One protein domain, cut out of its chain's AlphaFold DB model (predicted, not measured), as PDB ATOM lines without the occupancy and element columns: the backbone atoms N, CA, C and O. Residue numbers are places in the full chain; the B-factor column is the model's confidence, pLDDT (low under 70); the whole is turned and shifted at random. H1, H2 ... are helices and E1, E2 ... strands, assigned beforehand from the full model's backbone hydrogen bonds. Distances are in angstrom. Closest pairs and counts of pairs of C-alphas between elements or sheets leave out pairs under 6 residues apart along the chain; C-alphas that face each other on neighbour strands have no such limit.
ATOM      1  N   LEU A  41     280.539 112.793 137.074       60.12
ATOM      2  CA  LEU A  41     280.401 111.342 136.851       60.12
ATOM      3  C   LEU A  41     278.957 110.845 137.064       60.12
ATOM      4  O   LEU A  41     278.499 109.950 136.364       60.12
ATOM      5  N   SER A  42     278.214 111.465 137.988       54.44
ATOM      6  CA  SER A  42     276.818 111.125 138.290       54.44
ATOM      7  C   SER A  42     275.816 111.464 137.179       54.44
ATOM      8  O   SER A  42     274.662 111.065 137.285       54.44
ATOM      9  N   SER A  43     276.208 112.248 136.169       57.22
ATOM     10  CA  SER A  43     275.356 112.600 135.023       57.22
ATOM     11  C   SER A  43     275.709 111.835 133.747       57.22
ATOM     12  O   SER A  43     275.093 112.085 132.714       57.22
ATOM     13  N   LEU A  44     276.681 110.922 133.804       59.81
ATOM     14  CA  LEU A  44     277.071 110.105 132.659       59.81
ATOM     15  C   LEU A  44     276.024 109.012 132.421       59.81
ATOM     16  O   LEU A  44     275.597 108.326 133.352       59.81
ATOM     17  N   SER A  45     275.590 108.867 131.171       55.03
ATOM     18  CA  SER A  45     274.745 107.748 130.752       55.03
ATOM     19  C   SER A  45     275.638 106.591 130.282       55.03
ATOM     20  O   SER A  45     276.816 106.804 130.018       55.03
ATOM     21  N   GLY A  46     275.091 105.370 130.203       57.56
ATOM     22  CA  GLY A  46     275.783 104.181 129.682       57.56
ATOM     23  C   GLY A  46     276.966 103.682 130.525       57.56
ATOM     24  O   GLY A  46     277.842 104.433 130.931       57.56
ATOM     25  N   GLN A  47     277.013 102.374 130.779       64.50
ATOM     26  CA  GLN A  47     278.177 101.751 131.401       64.50
ATOM     27  C   GLN A  47     278.489 100.451 130.674       64.50
ATOM     28  O   GLN A  47     277.696  99.508 130.698       64.50
ATOM     29  N   TYR A  48     279.658 100.396 130.041       68.06
ATOM     30  CA  TYR A  48     280.254  99.133 129.623       68.06
ATOM     31  C   TYR A  48     281.382  98.777 130.586       68.06
ATOM     32  O   TYR A  48     282.211  99.628 130.914       68.06
ATOM     33  N   LYS A  49     281.396  97.527 131.056       76.88
ATOM     34  CA  LYS A  49     282.403  97.013 131.984       76.88
ATOM     35  C   LYS A  49     283.227  95.929 131.305       76.88
ATOM     36  O   LYS A  49     282.671  94.953 130.803       76.88
ATOM     37  N   ILE A  50     284.545  96.080 131.354       73.06
ATOM     38  CA  ILE A  50     285.504  95.075 130.905       73.06
ATOM     39  C   ILE A  50     286.383  94.678 132.086       73.06
ATOM     40  O   ILE A  50     287.105  95.509 132.621       73.06
ATOM     41  N   ASP A  51     286.351  93.407 132.476       77.56
ATOM     42  CA  ASP A  51     287.239  92.882 133.512       77.56
ATOM     43  C   ASP A  51     288.542  92.368 132.884       77.56
ATOM     44  O   ASP A  51     288.522  91.442 132.072       77.56
ATOM     45  N   VAL A  52     289.679  92.913 133.314       76.00
ATOM     46  CA  VAL A  52     291.019  92.510 132.870       76.00
ATOM     47  C   VAL A  52     291.812  91.991 134.064       76.00
ATOM     48  O   VAL A  52     291.801  92.589 135.135       76.00
ATOM     49  N   SER A  53     292.539  90.889 133.891       76.75
ATOM     50  CA  SER A  53     293.424  90.353 134.931       76.75
ATOM     51  C   SER A  53     294.895  90.683 134.626       76.75
ATOM     52  O   SER A  53     295.545  89.912 133.912       76.75
ATOM     53  N   PRO A  54     295.449  91.804 135.140       66.75
ATOM     54  CA  PRO A  54     296.810  92.268 134.831       66.75
ATOM     55  C   PRO A  54     297.913  91.244 135.117       66.75
ATOM     56  O   PRO A  54     298.939  91.234 134.439       66.75
ATOM     57  N   ASN A  55     297.710  90.366 136.104       70.88
ATOM     58  CA  ASN A  55     298.707  89.401 136.563       70.88
ATOM     59  C   ASN A  55     298.314  87.936 136.268       70.88
ATOM     60  O   ASN A  55     298.867  87.020 136.873       70.88
ATOM     61  N   GLY A  56     297.400  87.705 135.318       69.88
ATOM     62  CA  GLY A  56     296.935  86.369 134.921       69.88
ATOM     63  C   GLY A  56     295.582  85.978 135.534       69.88
ATOM     64  O   GLY A  56     295.060  86.691 136.381       69.88
ATOM     65  N   PRO A  57     294.985  84.842 135.132       70.19
ATOM     66  CA  PRO A  57     293.569  84.529 135.385       70.19
ATOM     67  C   PRO A  57     293.166  84.455 136.868       70.19
ATOM     68  O   PRO A  57     291.993  84.633 137.182       70.19
ATOM     69  N   ASN A  58     294.128  84.239 137.770       70.94
ATOM     70  CA  ASN A  58     293.902  84.122 139.214       70.94
ATOM     71  C   ASN A  58     294.280  85.391 140.003       70.94
ATOM     72  O   ASN A  58     294.294  85.358 141.231       70.94
ATOM     73  N   SER A  59     294.637  86.492 139.335       72.19
ATOM     74  CA  SER A  59     294.962  87.750 140.014       72.19
ATOM     75  C   SER A  59     293.731  88.609 140.283       72.19
ATOM     76  O   SER A  59     292.693  88.438 139.638       72.19
ATOM     77  N   ALA A  60     293.886  89.607 141.162       74.62
ATOM     78  CA  ALA A  60     292.945  90.720 141.249       74.62
ATOM     79  C   ALA A  60     292.665  91.282 139.845       74.62
ATOM     80  O   ALA A  60     293.569  91.355 138.999       74.62
ATOM     81  N   LYS A  61     291.392  91.592 139.594       79.50
ATOM     82  CA  LYS A  61     290.910  92.119 138.320       79.50
ATOM     83  C   LYS A  61     290.905  93.640 138.380       79.50
ATOM     84  O   LYS A  61     290.384  94.205 139.334       79.50
ATOM     85  N   THR A  62     291.415  94.269 137.332       78.06
ATOM     86  CA  THR A  62     291.179  95.682 137.042       78.06
ATOM     87  C   THR A  62     289.992  95.778 136.092       78.06
ATOM     88  O   THR A  62     289.975  95.134 135.044       78.06
ATOM     89  N   SER A  63     288.991  96.570 136.455       81.31
ATOM     90  CA  SER A  63     287.792  96.797 135.650       81.31
ATOM     91  C   SER A  63     287.933  98.086 134.844       81.31
ATOM     92  O   SER A  63     288.176  99.141 135.419       81.31
ATOM     93  N   LEU A  64     287.744  98.041 133.527       77.94
ATOM     94  CA  LEU A  64     287.610  99.237 132.700       77.94
ATOM     95  C   LEU A  64     286.135  99.590 132.581       77.94
ATOM     96  O   LEU A  64     285.331  98.763 132.144       77.94
ATOM     97  N   HIS A  65     285.783 100.804 132.986       82.75
ATOM     98  CA  HIS A  65     284.422 101.323 132.923       82.75
ATOM     99  C   HIS A  65     284.357 102.424 131.876       82.75
ATOM    100  O   HIS A  65     285.035 103.435 132.013       82.75
ATOM    101  N   PHE A  66     283.541 102.242 130.847       79.44
ATOM    102  CA  PHE A  66     283.352 103.249 129.808       79.44
ATOM    103  C   PHE A  66     282.105 104.070 130.093       79.44
ATOM    104  O   PHE A  66     281.040 103.500 130.336       79.44
ATOM    105  N   PHE A  67     282.257 105.387 130.020       80.50
ATOM    106  CA  PHE A  67     281.195 106.366 130.193       80.50
ATOM    107  C   PHE A  67     281.208 107.366 129.040       80.50
ATOM    108  O   PHE A  67     282.256 107.614 128.438       80.50
ATOM    109  N   TRP A  68     280.065 107.994 128.777       76.06
ATOM    110  CA  TRP A  68     279.939 109.033 127.760       76.06
ATOM    111  C   TRP A  68     279.183 110.257 128.287       76.06
ATOM    112  O   TRP A  68     278.222 110.152 129.053       76.06
ATOM    113  N   ASP A  69     279.656 111.433 127.890       67.06
ATOM    114  CA  ASP A  69     279.056 112.719 128.231       67.06
ATOM    115  C   ASP A  69     278.100 113.170 127.108       67.06
ATOM    116  O   ASP A  69     278.540 113.720 126.102       67.06
ATOM    117  N   GLY A  70     276.790 112.903 127.243       60.28
ATOM    118  CA  GLY A  70     275.740 113.494 126.390       60.28
ATOM    119  C   GLY A  70     274.953 112.563 125.444       60.28
ATOM    120  O   GLY A  70     274.905 111.350 125.628       60.28
ATOM    121  N   ASN A  71     274.266 113.193 124.471       50.19
ATOM    122  CA  ASN A  71     273.367 112.603 123.451       50.19
ATOM    123  C   ASN A  71     274.100 111.991 122.245       50.19
ATOM    124  O   ASN A  71     273.447 111.505 121.317       50.19
ATOM    125  N   ASP A  72     275.429 112.065 122.215       50.09
ATOM    126  CA  ASP A  72     276.200 111.463 121.140       50.09
ATOM    127  C   ASP A  72     275.976 109.959 121.172       50.09
ATOM    128  O   ASP A  72     275.994 109.331 122.235       50.09
ATOM    129  N   HIS A  73     275.714 109.383 119.996       52.62
ATOM    130  CA  HIS A  73     275.717 107.942 119.832       52.62
ATOM    131  C   HIS A  73     277.007 107.444 120.463       52.62
ATOM    132  O   HIS A  73     278.097 107.792 120.004       52.62
ATOM    133  N   GLY A  74     276.858 106.708 121.566       52.62
ATOM    134  CA  GLY A  74     277.969 106.085 122.253       52.62
ATOM    135  C   GLY A  74     278.913 105.471 121.231       52.62
ATOM    136  O   GLY A  74     278.409 105.009 120.197       52.62
ATOM    137  N   PRO A  75     280.243 105.497 121.459       51.09
ATOM    138  CA  PRO A  75     281.183 105.016 120.470       51.09
ATOM    139  C   PRO A  75     280.657 103.677 119.991       51.09
ATOM    140  O   PRO A  75     280.232 102.847 120.807       51.09
ATOM    141  N   SER A  76     280.605 103.511 118.669       48.44
ATOM    142  CA  SER A  76     280.377 102.213 118.062       48.44
ATOM    143  C   SER A  76     281.560 101.353 118.488       48.44
ATOM    144  O   SER A  76     282.511 101.135 117.743       48.44
ATOM    145  N   LEU A  77     281.521 100.863 119.727       51.56
ATOM    146  CA  LEU A  77     282.373  99.838 120.292       51.56
ATOM    147  C   LEU A  77     281.925  98.511 119.662       51.56
ATOM    148  O   LEU A  77     281.718  97.504 120.321       51.56
ATOM    149  N   THR A  78     281.823  98.504 118.332       44.94
ATOM    150  CA  THR A  78     282.012  97.340 117.468       44.94
ATOM    151  C   THR A  78     283.424  96.766 117.611       44.94
ATOM    152  O   THR A  78     283.748  95.739 117.024       44.94
ATOM    153  N   LEU A  79     284.269  97.395 118.427       49.81
ATOM    154  CA  LEU A  79     285.468  96.804 118.975       49.81
ATOM    155  C   LEU A  79     285.113  95.783 120.056       49.81
ATOM    156  O   LEU A  79     284.853  96.111 121.211       49.81
ATOM    157  N   GLN A  80     285.116  94.521 119.634       57.25
ATOM    158  CA  GLN A  80     284.914  93.342 120.466       57.25
ATOM    159  C   GLN A  80     285.740  93.445 121.755       57.25
ATOM    160  O   GLN A  80     286.944  93.711 121.708       57.25
ATOM    161  N   SER A  81     285.101  93.198 122.900       65.25
ATOM    162  CA  SER A  81     285.713  93.206 124.237       65.25
ATOM    163  C   SER A  81     287.050  92.464 124.313       65.25
ATOM    164  O   SER A  81     287.936  92.848 125.071       65.25
ATOM    165  N   GLU A  82     287.235  91.441 123.479       70.06
ATOM    166  CA  GLU A  82     288.476  90.683 123.360       70.06
ATOM    167  C   GLU A  82     289.673  91.520 122.867       70.06
ATOM    168  O   GLU A  82     290.788  91.346 123.361       70.06
ATOM    169  N   LEU A  83     289.483  92.448 121.921       73.50
ATOM    170  CA  LEU A  83     290.568  93.312 121.447       73.50
ATOM    171  C   LEU A  83     290.984  94.315 122.529       73.50
ATOM    172  O   LEU A  83     292.178  94.445 122.793       73.50
ATOM    173  N   PHE A  84     290.025  94.933 123.222       73.94
ATOM    174  CA  PHE A  84     290.329  95.788 124.373       73.94
ATOM    175  C   PHE A  84     291.030  95.013 125.490       73.94
ATOM    176  O   PHE A  84     292.062  95.464 125.976       73.94
ATOM    177  N   ASN A  85     290.565  93.804 125.812       73.94
ATOM    178  CA  ASN A  85     291.236  92.924 126.772       73.94
ATOM    179  C   ASN A  85     292.701  92.669 126.402       73.94
ATOM    180  O   ASN A  85     293.579  92.763 127.259       73.94
ATOM    181  N   ARG A  86     292.984  92.366 125.127       78.69
ATOM    182  CA  ARG A  86     294.357  92.145 124.646       78.69
ATOM    183  C   ARG A  86     295.211  93.405 124.748       78.69
ATOM    184  O   ARG A  86     296.348  93.320 125.209       78.69
ATOM    185  N   ILE A  87     294.665  94.552 124.352       82.12
ATOM    186  CA  ILE A  87     295.343  95.851 124.429       82.12
ATOM    187  C   ILE A  87     295.705  96.174 125.877       82.12
ATOM    188  O   ILE A  87     296.878  96.384 126.186       82.12
ATOM    189  N   THR A  88     294.728  96.139 126.781       80.38
ATOM    190  CA  THR A  88     294.952  96.463 128.190       80.38
ATOM    191  C   THR A  88     295.916  95.467 128.838       80.38
ATOM    192  O   THR A  88     296.837  95.878 129.540       80.38
ATOM    193  N   ALA A  89     295.788  94.166 128.555       83.81
ATOM    194  CA  ALA A  89     296.721  93.166 129.069       83.81
ATOM    195  C   ALA A  89     298.167  93.408 128.600       83.81
ATOM    196  O   ALA A  89     299.103  93.206 129.374       83.81
ATOM    197  N   ASN A  90     298.371  93.852 127.357       86.19
ATOM    198  CA  ASN A  90     299.700  94.197 126.849       86.19
ATOM    199  C   ASN A  90     300.264  95.453 127.523       86.19
ATOM    200  O   ASN A  90     301.436  95.458 127.896       86.19
ATOM    201  N   ILE A  91     299.432  96.470 127.755       91.19
ATOM    202  CA  ILE A  91     299.836  97.677 128.487       91.19
ATOM    203  C   ILE A  91     300.226  97.326 129.929       91.19
ATOM    204  O   ILE A  91     301.284  97.734 130.396       91.19
ATOM    205  N   PHE A  92     299.448  96.498 130.629       90.44
ATOM    206  CA  PHE A  92     299.793  96.074 131.989       90.44
ATOM    207  C   PHE A  92     301.079  95.246 132.048       90.44
ATOM    208  O   PHE A  92     301.899  95.450 132.943       90.44
ATOM    209  N   LYS A  93     301.318  94.366 131.069       89.62
ATOM    210  CA  LYS A  93     302.608  93.666 130.943       89.62
ATOM    211  C   LYS A  93     303.767  94.641 130.744       89.62
ATOM    212  O   LYS A  93     304.816  94.442 131.347       89.62
ATOM    213  N   PHE A  94     303.574  95.679 129.933       93.31
ATOM    214  CA  PHE A  94     304.553  96.745 129.746       93.31
ATOM    215  C   PHE A  94     304.856  97.464 131.072       93.31
ATOM    216  O   PHE A  94     306.010  97.488 131.493       93.31
ATOM    217  N   PHE A  95     303.845  97.953 131.792       94.25
ATOM    218  CA  PHE A  95     304.052  98.621 133.085       94.25
ATOM    219  C   PHE A  95     304.726  97.708 134.112       94.25
ATOM    220  O   PHE A  95     305.649  98.123 134.810       94.25
ATOM    221  N   LYS A  96     304.359  96.429 134.150       91.88
ATOM    222  CA  LYS A  96     305.038  95.455 135.004       91.88
ATOM    223  C   LYS A  96     306.513  95.283 134.630       91.88
ATOM    224  O   LYS A  96     307.363  95.248 135.511       91.88
ATOM    225  N   ALA A  97     306.820  95.169 133.338       90.56
ATOM    226  CA  ALA A  97     308.179  94.926 132.863       90.56
ATOM    227  C   ALA A  97     309.101  96.145 133.027       90.56
ATOM    228  O   ALA A  97     310.266  95.984 133.387       90.56
ATOM    229  N   TYR A  98     308.599  97.351 132.761       92.50
ATOM    230  CA  TYR A  98     309.428  98.559 132.689       92.50
ATOM    231  C   TYR A  98     309.301  99.469 133.912       92.50
ATOM    232  O   TYR A  98     310.294 100.067 134.310       92.50
ATOM    233  N   PHE A  99     308.121  99.534 134.533       93.56
ATOM    234  CA  PHE A  99     307.846 100.386 135.699       93.56
ATOM    235  C   PHE A  99     307.835  99.609 137.019       93.56
ATOM    236  O   PHE A  99     307.649 100.210 138.075       93.56
ATOM    237  N   ASN A 100     308.008  98.281 136.972       91.75
ATOM    238  CA  ASN A 100     307.845  97.388 138.123       91.75
ATOM    239  C   ASN A 100     306.497  97.601 138.852       91.75
ATOM    240  O   ASN A 100     306.389  97.407 140.060       91.75
ATOM    241  N   GLU A 101     305.469  98.031 138.114       90.81
ATOM    242  CA  GLU A 101     304.141  98.300 138.659       90.81
ATOM    243  C   GLU A 101     303.323  97.007 138.658       90.81
ATOM    244  O   GLU A 101     303.070  96.397 137.615       90.81
ATOM    245  N   THR A 102     302.920  96.577 139.849       86.12
ATOM    246  CA  THR A 102     302.055  95.409 140.057       86.12
ATOM    247  C   THR A 102     300.702  95.781 140.652       86.12
ATOM    248  O   THR A 102     299.785  94.958 140.616       86.12
ATOM    249  N   ASN A 103     300.579  97.004 141.169       86.44
ATOM    250  CA  ASN A 103     299.436  97.543 141.892       86.44
ATOM    251  C   ASN A 103     298.689  98.527 140.986       86.44
ATOM    252  O   ASN A 103     298.695  99.747 141.190       86.44
ATOM    253  N   PHE A 104     298.061  97.970 139.953       86.38
ATOM    254  CA  PHE A 104     297.143  98.706 139.091       86.38
ATOM    255  C   PHE A 104     295.870  99.073 139.858       86.38
ATOM    256  O   PHE A 104     295.460  98.307 140.735       86.38
ATOM    257  N   PRO A 105     295.222 100.201 139.519       86.25
ATOM    258  CA  PRO A 105     293.939 100.547 140.112       86.25
ATOM    259  C   PRO A 105     292.914  99.432 139.877       86.25
ATOM    260  O   PRO A 105     292.912  98.774 138.831       86.25
ATOM    261  N   GLU A 106     292.025  99.224 140.847       85.88
ATOM    262  CA  GLU A 106     290.921  98.263 140.728       85.88
ATOM    263  C   GLU A 106     289.971  98.649 139.589       85.88
ATOM    264  O   GLU A 106     289.390  97.784 138.931       85.88
ATOM    265  N   VAL A 107     289.829  99.952 139.333       85.94
ATOM    266  CA  VAL A 107     288.952 100.512 138.308       85.94
ATOM    267  C   VAL A 107     289.685 101.563 137.474       85.94
ATOM    268  O   VAL A 107     290.311 102.475 138.006       85.94
ATOM    269  N   ILE A 108     289.555 101.488 136.151       88.50
ATOM    270  CA  ILE A 108     289.938 102.556 135.224       88.50
ATOM    271  C   ILE A 108     288.665 103.042 134.530       88.50
ATOM    272  O   ILE A 108     288.101 102.353 133.682       88.50
ATOM    273  N   ASN A 109     288.204 104.233 134.889       88.12
ATOM    274  CA  ASN A 109     287.102 104.911 134.230       88.12
ATOM    275  C   ASN A 109     287.627 105.606 132.966       88.12
ATOM    276  O   ASN A 109     288.475 106.490 133.049       88.12
ATOM    277  N   ILE A 110     287.108 105.220 131.808       88.94
ATOM    278  CA  ILE A 110     287.337 105.851 130.512       88.94
ATOM    279  C   ILE A 110     286.104 106.693 130.191       88.94
ATOM    280  O   ILE A 110     285.026 106.158 129.937       88.94
ATOM    281  N   VAL A 111     286.251 108.011 130.218       86.38
ATOM    282  CA  VAL A 111     285.162 108.955 129.957       86.38
ATOM    283  C   VAL A 111     285.352 109.558 128.574       86.38
ATOM    284  O   VAL A 111     286.283 110.334 128.352       86.38
ATOM    285  N   GLN A 112     284.468 109.221 127.637       86.62
ATOM    286  CA  GLN A 112     284.408 109.913 126.355       86.62
ATOM    287  C   GLN A 112     283.873 111.331 126.568       86.62
ATOM    288  O   GLN A 112     282.780 111.510 127.107       86.62
ATOM    289  N   THR A 113     284.622 112.333 126.118       85.25
ATOM    290  CA  THR A 113     284.222 113.742 126.200       85.25
ATOM    291  C   THR A 113     284.819 114.551 125.045       85.25
ATOM    292  O   THR A 113     285.687 114.078 124.306       85.25
ATOM    293  N   ASN A 114     284.352 115.787 124.874       81.38
ATOM    294  CA  ASN A 114     284.902 116.719 123.898       81.38
ATOM    295  C   ASN A 114     286.163 117.382 124.465       81.38
ATOM    296  O   ASN A 114     286.124 118.456 125.066       81.38
ATOM    297  N   LEU A 115     287.293 116.700 124.291       78.19
ATOM    298  CA  LEU A 115     288.609 117.284 124.505       78.19
ATOM    299  C   LEU A 115     288.900 118.188 123.303       78.19
ATOM    300  O   LEU A 115     288.767 117.746 122.163       78.19
ATOM    301  N   GLY A 116     289.231 119.460 123.543       72.94
ATOM    302  CA  GLY A 116     289.462 120.443 122.480       72.94
ATOM    303  C   GLY A 116     290.421 119.953 121.382       72.94
ATOM    304  O   GLY A 116     291.161 118.982 121.546       72.94
ATOM    305  N   SER A 117     290.420 120.639 120.236       69.12
ATOM    306  CA  SER A 117     291.173 120.212 119.049       69.12
ATOM    307  C   SER A 117     292.635 119.869 119.368       69.12
ATOM    308  O   SER A 117     293.383 120.726 119.832       69.12
ATOM    309  N   GLY A 118     293.040 118.631 119.068       72.12
ATOM    310  CA  GLY A 118     294.418 118.155 119.235       72.12
ATOM    311  C   GLY A 118     294.691 117.378 120.524       72.12
ATOM    312  O   GLY A 118     295.756 116.776 120.628       72.12
ATOM    313  N   VAL A 119     293.744 117.318 121.467       82.38
ATOM    314  CA  VAL A 119     293.882 116.521 122.694       82.38
ATOM    315  C   VAL A 119     293.163 115.182 122.517       82.38
ATOM    316  O   VAL A 119     291.941 115.124 122.400       82.38
ATOM    317  N   GLY A 120     293.932 114.094 122.454       85.75
ATOM    318  CA  GLY A 120     293.387 112.748 122.257       85.75
ATOM    319  C   GLY A 120     292.864 112.111 123.544       85.75
ATOM    320  O   GLY A 120     291.803 111.482 123.539       85.75
ATOM    321  N   ALA A 121     293.596 112.295 124.639       92.19
ATOM    322  CA  ALA A 121     293.240 111.846 125.975       92.19
ATOM    323  C   ALA A 121     293.781 112.826 127.026       92.19
ATOM    324  O   ALA A 121     294.528 113.746 126.689       92.19
ATOM    325  N   LEU A 122     293.314 112.683 128.265       91.31
ATOM    326  CA  LEU A 122     293.733 113.514 129.386       91.31
ATOM    327  C   LEU A 122     293.622 112.761 130.716       91.31
ATOM    328  O   LEU A 122     292.529 112.373 131.146       91.31
ATOM    329  N   TYR A 123     294.742 112.660 131.424       90.75
ATOM    330  CA  TYR A 123     294.812 112.334 132.839       90.75
ATOM    331  C   TYR A 123     294.675 113.607 133.671       90.75
ATOM    332  O   TYR A 123     295.582 114.437 133.753       90.75
ATOM    333  N   CYS A 124     293.539 113.759 134.350       84.94
ATOM    334  CA  CYS A 124     293.344 114.896 135.235       84.94
ATOM    335  C   CYS A 124     293.613 114.544 136.702       84.94
ATOM    336  O   CYS A 124     292.828 113.827 137.326       84.94
ATOM    337  N   ARG A 125     294.665 115.123 137.295       85.00
ATOM    338  CA  ARG A 125     295.034 114.912 138.710       85.00
ATOM    339  C   ARG A 125     293.929 115.301 139.699       85.00
ATOM    340  O   ARG A 125     293.747 114.606 140.692       85.00
ATOM    341  N   SER A 126     293.169 116.366 139.434       82.31
ATOM    342  CA  SER A 126     292.114 116.840 140.349       82.31
ATOM    343  C   SER A 126     290.863 115.952 140.381       82.31
ATOM    344  O   SER A 126     290.044 116.099 141.284       82.31
ATOM    345  N   TYR A 127     290.729 115.007 139.445       80.81
ATOM    346  CA  TYR A 127     289.636 114.028 139.411       80.81
ATOM    347  C   TYR A 127     289.976 112.700 140.099       80.81
ATOM    348  O   TYR A 127     289.141 111.796 140.146       80.81
ATOM    349  N   GLN A 128     291.185 112.565 140.647       86.31
ATOM    350  CA  GLN A 128     291.622 111.333 141.297       86.31
ATOM    351  C   GLN A 128     291.291 111.400 142.793       86.31
ATOM    352  O   GLN A 128     292.044 111.962 143.584       86.31
ATOM    353  N   ILE A 129     290.128 110.860 143.170       77.94
ATOM    354  CA  ILE A 129     289.647 110.851 144.564       77.94
ATOM    355  C   ILE A 129     290.389 109.791 145.390       77.94
ATOM    356  O   ILE A 129     290.856 110.075 146.490       77.94
ATOM    357  N   ASP A 130     290.506 108.578 144.849       85.44
ATOM    358  CA  ASP A 130     291.236 107.456 145.444       85.44
ATOM    359  C   ASP A 130     292.053 106.773 144.334       85.44
ATOM    360  O   ASP A 130     291.586 105.798 143.741       85.44
ATOM    361  N   PRO A 131     293.231 107.322 143.980       83.38
ATOM    362  CA  PRO A 131     294.027 106.881 142.830       83.38
ATOM    363  C   PRO A 131     294.489 105.421 142.934       83.38
ATOM    364  O   PRO A 131     294.843 104.827 141.922       83.38
ATOM    365  N   GLU A 132     294.508 104.836 144.134       85.38
ATOM    366  CA  GLU A 132     294.860 103.425 144.319       85.38
ATOM    367  C   GLU A 132     293.702 102.495 143.948       85.38
ATOM    368  O   GLU A 132     293.936 101.385 143.473       85.38
ATOM    369  N   LYS A 133     292.454 102.949 144.111       85.75
ATOM    370  CA  LYS A 133     291.263 102.163 143.759       85.75
ATOM    371  C   LYS A 133     290.733 102.481 142.374       85.75
ATOM    372  O   LYS A 133     290.348 101.570 141.647       85.75
ATOM    373  N   ALA A 134     290.677 103.755 142.008       87.06
ATOM    374  CA  ALA A 134     290.047 104.195 140.777       87.06
ATOM    375  C   ALA A 134     290.834 105.313 140.100       87.06
ATOM    376  O   ALA A 134     291.155 106.332 140.710       87.06
ATOM    377  N   VAL A 135     291.056 105.146 138.798       90.75
ATOM    378  CA  VAL A 135     291.624 106.173 137.926       90.75
ATOM    379  C   VAL A 135     290.579 106.627 136.933       90.75
ATOM    380  O   VAL A 135     289.919 105.796 136.323       90.75
ATOM    381  N   THR A 136     290.444 107.937 136.737       89.88
ATOM    382  CA  THR A 136     289.572 108.488 135.690       89.88
ATOM    383  C   THR A 136     290.401 109.144 134.599       89.88
ATOM    384  O   THR A 136     291.179 110.057 134.879       89.88
ATOM    385  N   LEU A 137     290.216 108.667 133.369       92.50
ATOM    386  CA  LEU A 137     290.862 109.138 132.153       92.50
ATOM    387  C   LEU A 137     289.801 109.670 131.196       92.50
ATOM    388  O   LEU A 137     288.770 109.027 130.988       92.50
ATOM    389  N   PHE A 138     290.070 110.809 130.576       90.75
ATOM    390  CA  PHE A 138     289.192 111.383 129.566       90.75
ATOM    391  C   PHE A 138     289.745 111.086 128.178       90.75
ATOM    392  O   PHE A 138     290.949 111.170 127.972       90.75
ATOM    393  N   PHE A 139     288.879 110.749 127.227       91.25
ATOM    394  CA  PHE A 139     289.255 110.448 125.847       91.25
ATOM    395  C   PHE A 139     288.356 111.195 124.867       91.25
ATOM    396  O   PHE A 139     287.152 111.327 125.087       91.25
ATOM    397  N   SER A 140     288.933 111.633 123.749       88.88
ATOM    398  CA  SER A 140     288.148 112.081 122.602       88.88
ATOM    399  C   SER A 140     287.452 110.884 121.943       88.88
ATOM    400  O   SER A 140     287.993 109.775 121.936       88.88
ATOM    401  N   ALA A 141     286.282 111.099 121.334       84.94
ATOM    402  CA  ALA A 141     285.564 110.040 120.615       84.94
ATOM    403  C   ALA A 141     286.450 109.367 119.545       84.94
ATOM    404  O   ALA A 141     286.588 108.146 119.514       84.94
ATOM    405  N   LYS A 142     287.167 110.175 118.752       85.38
ATOM    406  CA  LYS A 142     288.088 109.709 117.701       85.38
ATOM    407  C   LYS A 142     289.180 108.772 118.233       85.38
ATOM    408  O   LYS A 142     289.577 107.827 117.554       85.38
ATOM    409  N   SER A 143     289.686 109.032 119.437       86.94
ATOM    410  CA  SER A 143     290.724 108.208 120.064       86.94
ATOM    411  C   SER A 143     290.212 106.839 120.512       86.94
ATOM    412  O   SER A 143     291.001 105.902 120.579       86.94
ATOM    413  N   LEU A 144     288.910 106.708 120.792       85.25
ATOM    414  CA  LEU A 144     288.276 105.443 121.181       85.25
ATOM    415  C   LEU A 144     287.908 104.564 119.975       85.25
ATOM    416  O   LEU A 144     287.825 103.345 120.112       85.25
ATOM    417  N   GLU A 145     287.722 105.158 118.795       83.19
ATOM    418  CA  GLU A 145     287.378 104.440 117.557       83.19
ATOM    419  C   GLU A 145     288.557 103.652 116.962       83.19
ATOM    420  O   GLU A 145     288.358 102.669 116.248       83.19
ATOM    421  N   SER A 146     289.797 104.061 117.250       85.81
ATOM    422  CA  SER A 146     291.013 103.435 116.721       85.81
ATOM    423  C   SER A 146     291.748 102.653 117.814       85.81
ATOM    424  O   SER A 146     292.287 103.260 118.739       85.81
ATOM    425  N   PRO A 147     291.878 101.316 117.701       84.88
ATOM    426  CA  PRO A 147     292.565 100.494 118.704       84.88
ATOM    427  C   PRO A 147     294.016 100.904 118.932       84.88
ATOM    428  O   PRO A 147     294.508 100.856 120.058       84.88
ATOM    429  N   ASN A 148     294.700 101.328 117.869       84.50
ATOM    430  CA  ASN A 148     296.085 101.781 117.946       84.50
ATOM    431  C   ASN A 148     296.188 103.114 118.694       84.50
ATOM    432  O   ASN A 148     297.058 103.259 119.547       84.50
ATOM    433  N   GLU A 149     295.283 104.059 118.419       87.69
ATOM    434  CA  GLU A 149     295.246 105.343 119.129       87.69
ATOM    435  C   GLU A 149     294.854 105.162 120.592       87.69
ATOM    436  O   GLU A 149     295.493 105.741 121.466       87.69
ATOM    437  N   PHE A 150     293.870 104.307 120.874       89.81
ATOM    438  CA  PHE A 150     293.493 103.974 122.239       89.81
ATOM    439  C   PHE A 150     294.651 103.331 123.002       89.81
ATOM    440  O   PHE A 150     294.960 103.757 124.106       89.81
ATOM    441  N   THR A 151     295.327 102.340 122.408       90.19
ATOM    442  CA  THR A 151     296.495 101.678 123.018       90.19
ATOM    443  C   THR A 151     297.580 102.694 123.361       90.19
ATOM    444  O   THR A 151     298.091 102.713 124.482       90.19
ATOM    445  N   ARG A 152     297.906 103.547 122.386       93.06
ATOM    446  CA  ARG A 152     298.899 104.609 122.500       93.06
ATOM    447  C   ARG A 152     298.557 105.540 123.663       93.06
ATOM    448  O   ARG A 152     299.309 105.617 124.630       93.06
ATOM    449  N   LEU A 153     297.388 106.170 123.611       94.12
ATOM    450  CA  LEU A 153     296.958 107.157 124.600       94.12
ATOM    451  C   LEU A 153     296.717 106.542 125.980       94.12
ATOM    452  O   LEU A 153     297.096 107.134 126.979       94.12
ATOM    453  N   LEU A 154     296.184 105.323 126.075       94.31
ATOM    454  CA  LEU A 154     296.032 104.650 127.366       94.31
ATOM    455  C   LEU A 154     297.392 104.406 128.038       94.31
ATOM    456  O   LEU A 154     297.513 104.602 129.245       94.31
ATOM    457  N   SER A 155     298.422 104.013 127.281       95.81
ATOM    458  CA  SER A 155     299.777 103.868 127.833       95.81
ATOM    459  C   SER A 155     300.381 105.206 128.285       95.81
ATOM    460  O   SER A 155     301.052 105.255 129.318       95.81
ATOM    461  N   HIS A 156     300.086 106.287 127.561       96.94
ATOM    462  CA  HIS A 156     300.485 107.650 127.906       96.94
ATOM    463  C   HIS A 156     299.839 108.094 129.227       96.94
ATOM    464  O   HIS A 156     300.531 108.368 130.204       96.94
ATOM    465  N   GLU A 157     298.508 108.041 129.314       95.88
ATOM    466  CA  GLU A 157     297.777 108.511 130.495       95.88
ATOM    467  C   GLU A 157     298.041 107.669 131.751       95.88
ATOM    468  O   GLU A 157     298.114 108.193 132.864       95.88
ATOM    469  N   LEU A 158     298.243 106.354 131.606       95.50
ATOM    470  CA  LEU A 158     298.650 105.515 132.735       95.50
ATOM    471  C   LEU A 158     300.080 105.809 133.202       95.50
ATOM    472  O   LEU A 158     300.391 105.582 134.372       95.50
ATOM    473  N   THR A 159     300.934 106.360 132.334       96.25
ATOM    474  CA  THR A 159     302.262 106.830 132.745       96.25
ATOM    475  C   THR A 159     302.109 108.031 133.676       96.25
ATOM    476  O   THR A 159     302.663 108.009 134.772       96.25
ATOM    477  N   HIS A 160     301.267 109.011 133.331       95.00
ATOM    478  CA  HIS A 160     300.945 110.129 134.231       95.00
ATOM    479  C   HIS A 160     300.368 109.668 135.567       95.00
ATOM    480  O   HIS A 160     300.731 110.188 136.625       95.00
ATOM    481  N   HIS A 161     299.504 108.652 135.546       94.06
ATOM    482  CA  HIS A 161     298.995 108.061 136.776       94.06
ATOM    483  C   HIS A 161     300.112 107.467 137.650       94.06
ATOM    484  O   HIS A 161     300.162 107.717 138.858       94.06
ATOM    485  N   TRP A 162     301.043 106.729 137.045       94.25
ATOM    486  CA  TRP A 162     302.188 106.182 137.762       94.25
ATOM    487  C   TRP A 162     303.076 107.288 138.356       94.25
ATOM    488  O   TRP A 162     303.466 107.199 139.522       94.25
ATOM    489  N   PHE A 163     303.331 108.371 137.614       92.75
ATOM    490  CA  PHE A 163     304.055 109.543 138.120       92.75
ATOM    491  C   PHE A 163     303.322 110.221 139.276       92.75
ATOM    492  O   PHE A 163     303.934 110.582 140.279       92.75
ATOM    493  N   PHE A 164     302.000 110.342 139.191       90.44
ATOM    494  CA  PHE A 164     301.194 110.905 140.267       90.44
ATOM    495  C   PHE A 164     301.300 110.098 141.571       90.44
ATOM    496  O   PHE A 164     301.323 110.687 142.656       90.44
ATOM    497  N   LYS A 165     301.400 108.765 141.481       90.12
ATOM    498  CA  LYS A 165     301.601 107.884 142.640       90.12
ATOM    499  C   LYS A 165     303.029 107.955 143.187       90.12
ATOM    500  O   LYS A 165     303.203 108.077 144.396       90.12
ATOM    501  N   ASN A 166     304.032 107.897 142.310       89.94
ATOM    502  CA  ASN A 166     305.414 107.605 142.704       89.94
ATOM    503  C   ASN A 166     306.352 108.830 142.685       89.94
ATOM    504  O   ASN A 166     307.276 108.900 143.490       89.94
ATOM    505  N   HIS A 167     306.105 109.826 141.825       86.31
ATOM    506  CA  HIS A 167     306.999 110.974 141.596       86.31
ATOM    507  C   HIS A 167     306.242 112.290 141.381       86.31
ATOM    508  O   HIS A 167     306.322 112.920 140.327       86.31
TER     509      HIS A 167
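Overview. This is residues 41 to 167 of the 385 residues of an uncharacterized protein of Bdellovibrionales bacterium RBG_16_40_8 (UniProt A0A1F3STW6). A strongly twisted wall of five strands has two long helices, H1 and H3, packed side by side over one face, while its other face is bare of named helices. H1 covers the E1 edge and H3 covers E5 and E4 at the other edge, with the short helix H2 at one end of the strands. The printed part has 127 residues with three named helices and five named strands, in the order E1, E2, H1, E3, E4, E5, H2, H3; the mixed sheet runs E1, E2, E3, E5, E4, and the class is mixed, helices and strands. It is compact, with a radius of gyration of the C-alphas of 13.8 A and a rounded outline spanning 39 by 31 by 27 A.

Along the chain. E1, residues 45 to 52, begins at C-alpha 45 at (274.745, 107.748, 130.752) and is 22.4 A long. E2, residues 62 to 68, measures 19.8 A. H1, residues 81 to 99, begins at C-alpha 81 at (285.713, 93.206, 124.237) and measures 25.9 A. E3 is residues 107 to 112, E4 residues 121 to 123, E5 residues 134 to 139 and H2 residues 141 to 145. H3, residues 147 to 166, is 28.1 A long and ends at C-alpha 166 at (305.414, 107.605, 142.704).

Arrangement. E1 and E2 form an antiparallel hairpin, with N 50 and O 64 2.9 A apart, within hydrogen-bond range. E2 and E3 are parallel, with N 110 and O 65 at 2.7 A. E2, H1 and E3 make a strand-helix-strand unit, two parallel neighbour strands with a helix between, and its crossover is left-handed. E3 and E5 are parallel, with N 109 and O 135 at 2.7 A. E4 and E5 form an antiparallel hairpin, with N 122 and O 138 at 2.8 A. H1 and H3 are on the same face of the sheet, in two layers, at heights over the sheet of 9.2 A and 8.1 A. H1 lies over E1, the closest C-alphas being those of Val 52 and Asn 85, 6.1 A apart. H3 lies over E5 and E4; its closest C-alphas to E4 are Glu 157 and Tyr 123, 5.4 A apart. Residues 83 to 91 of H1 touch H3, closest at the C-alphas of Ile 87 and Thr 151, 6.1 A, at a steep tilt of 39 degrees, the same way. H2 only grazes the sheet and touches H3 only at the corner, the C-alphas of Ser 143 and Glu 149 being closest at 5.4 A. In H1, H2 and H3 every O i to N i+4 pair is within hydrogen-bond range.

Size, cuts and confidence. The two C-alphas farthest apart, those of Asn 58 and Ser 117, are 41.4 A apart. The printed part has no cut. The link from E2 to H1, residues 69 to 80, is long. Mean pLDDT of the printed part is 80.1; it is under 70 at residues 41 to 48, 54, 56, 69 to 81 and 117.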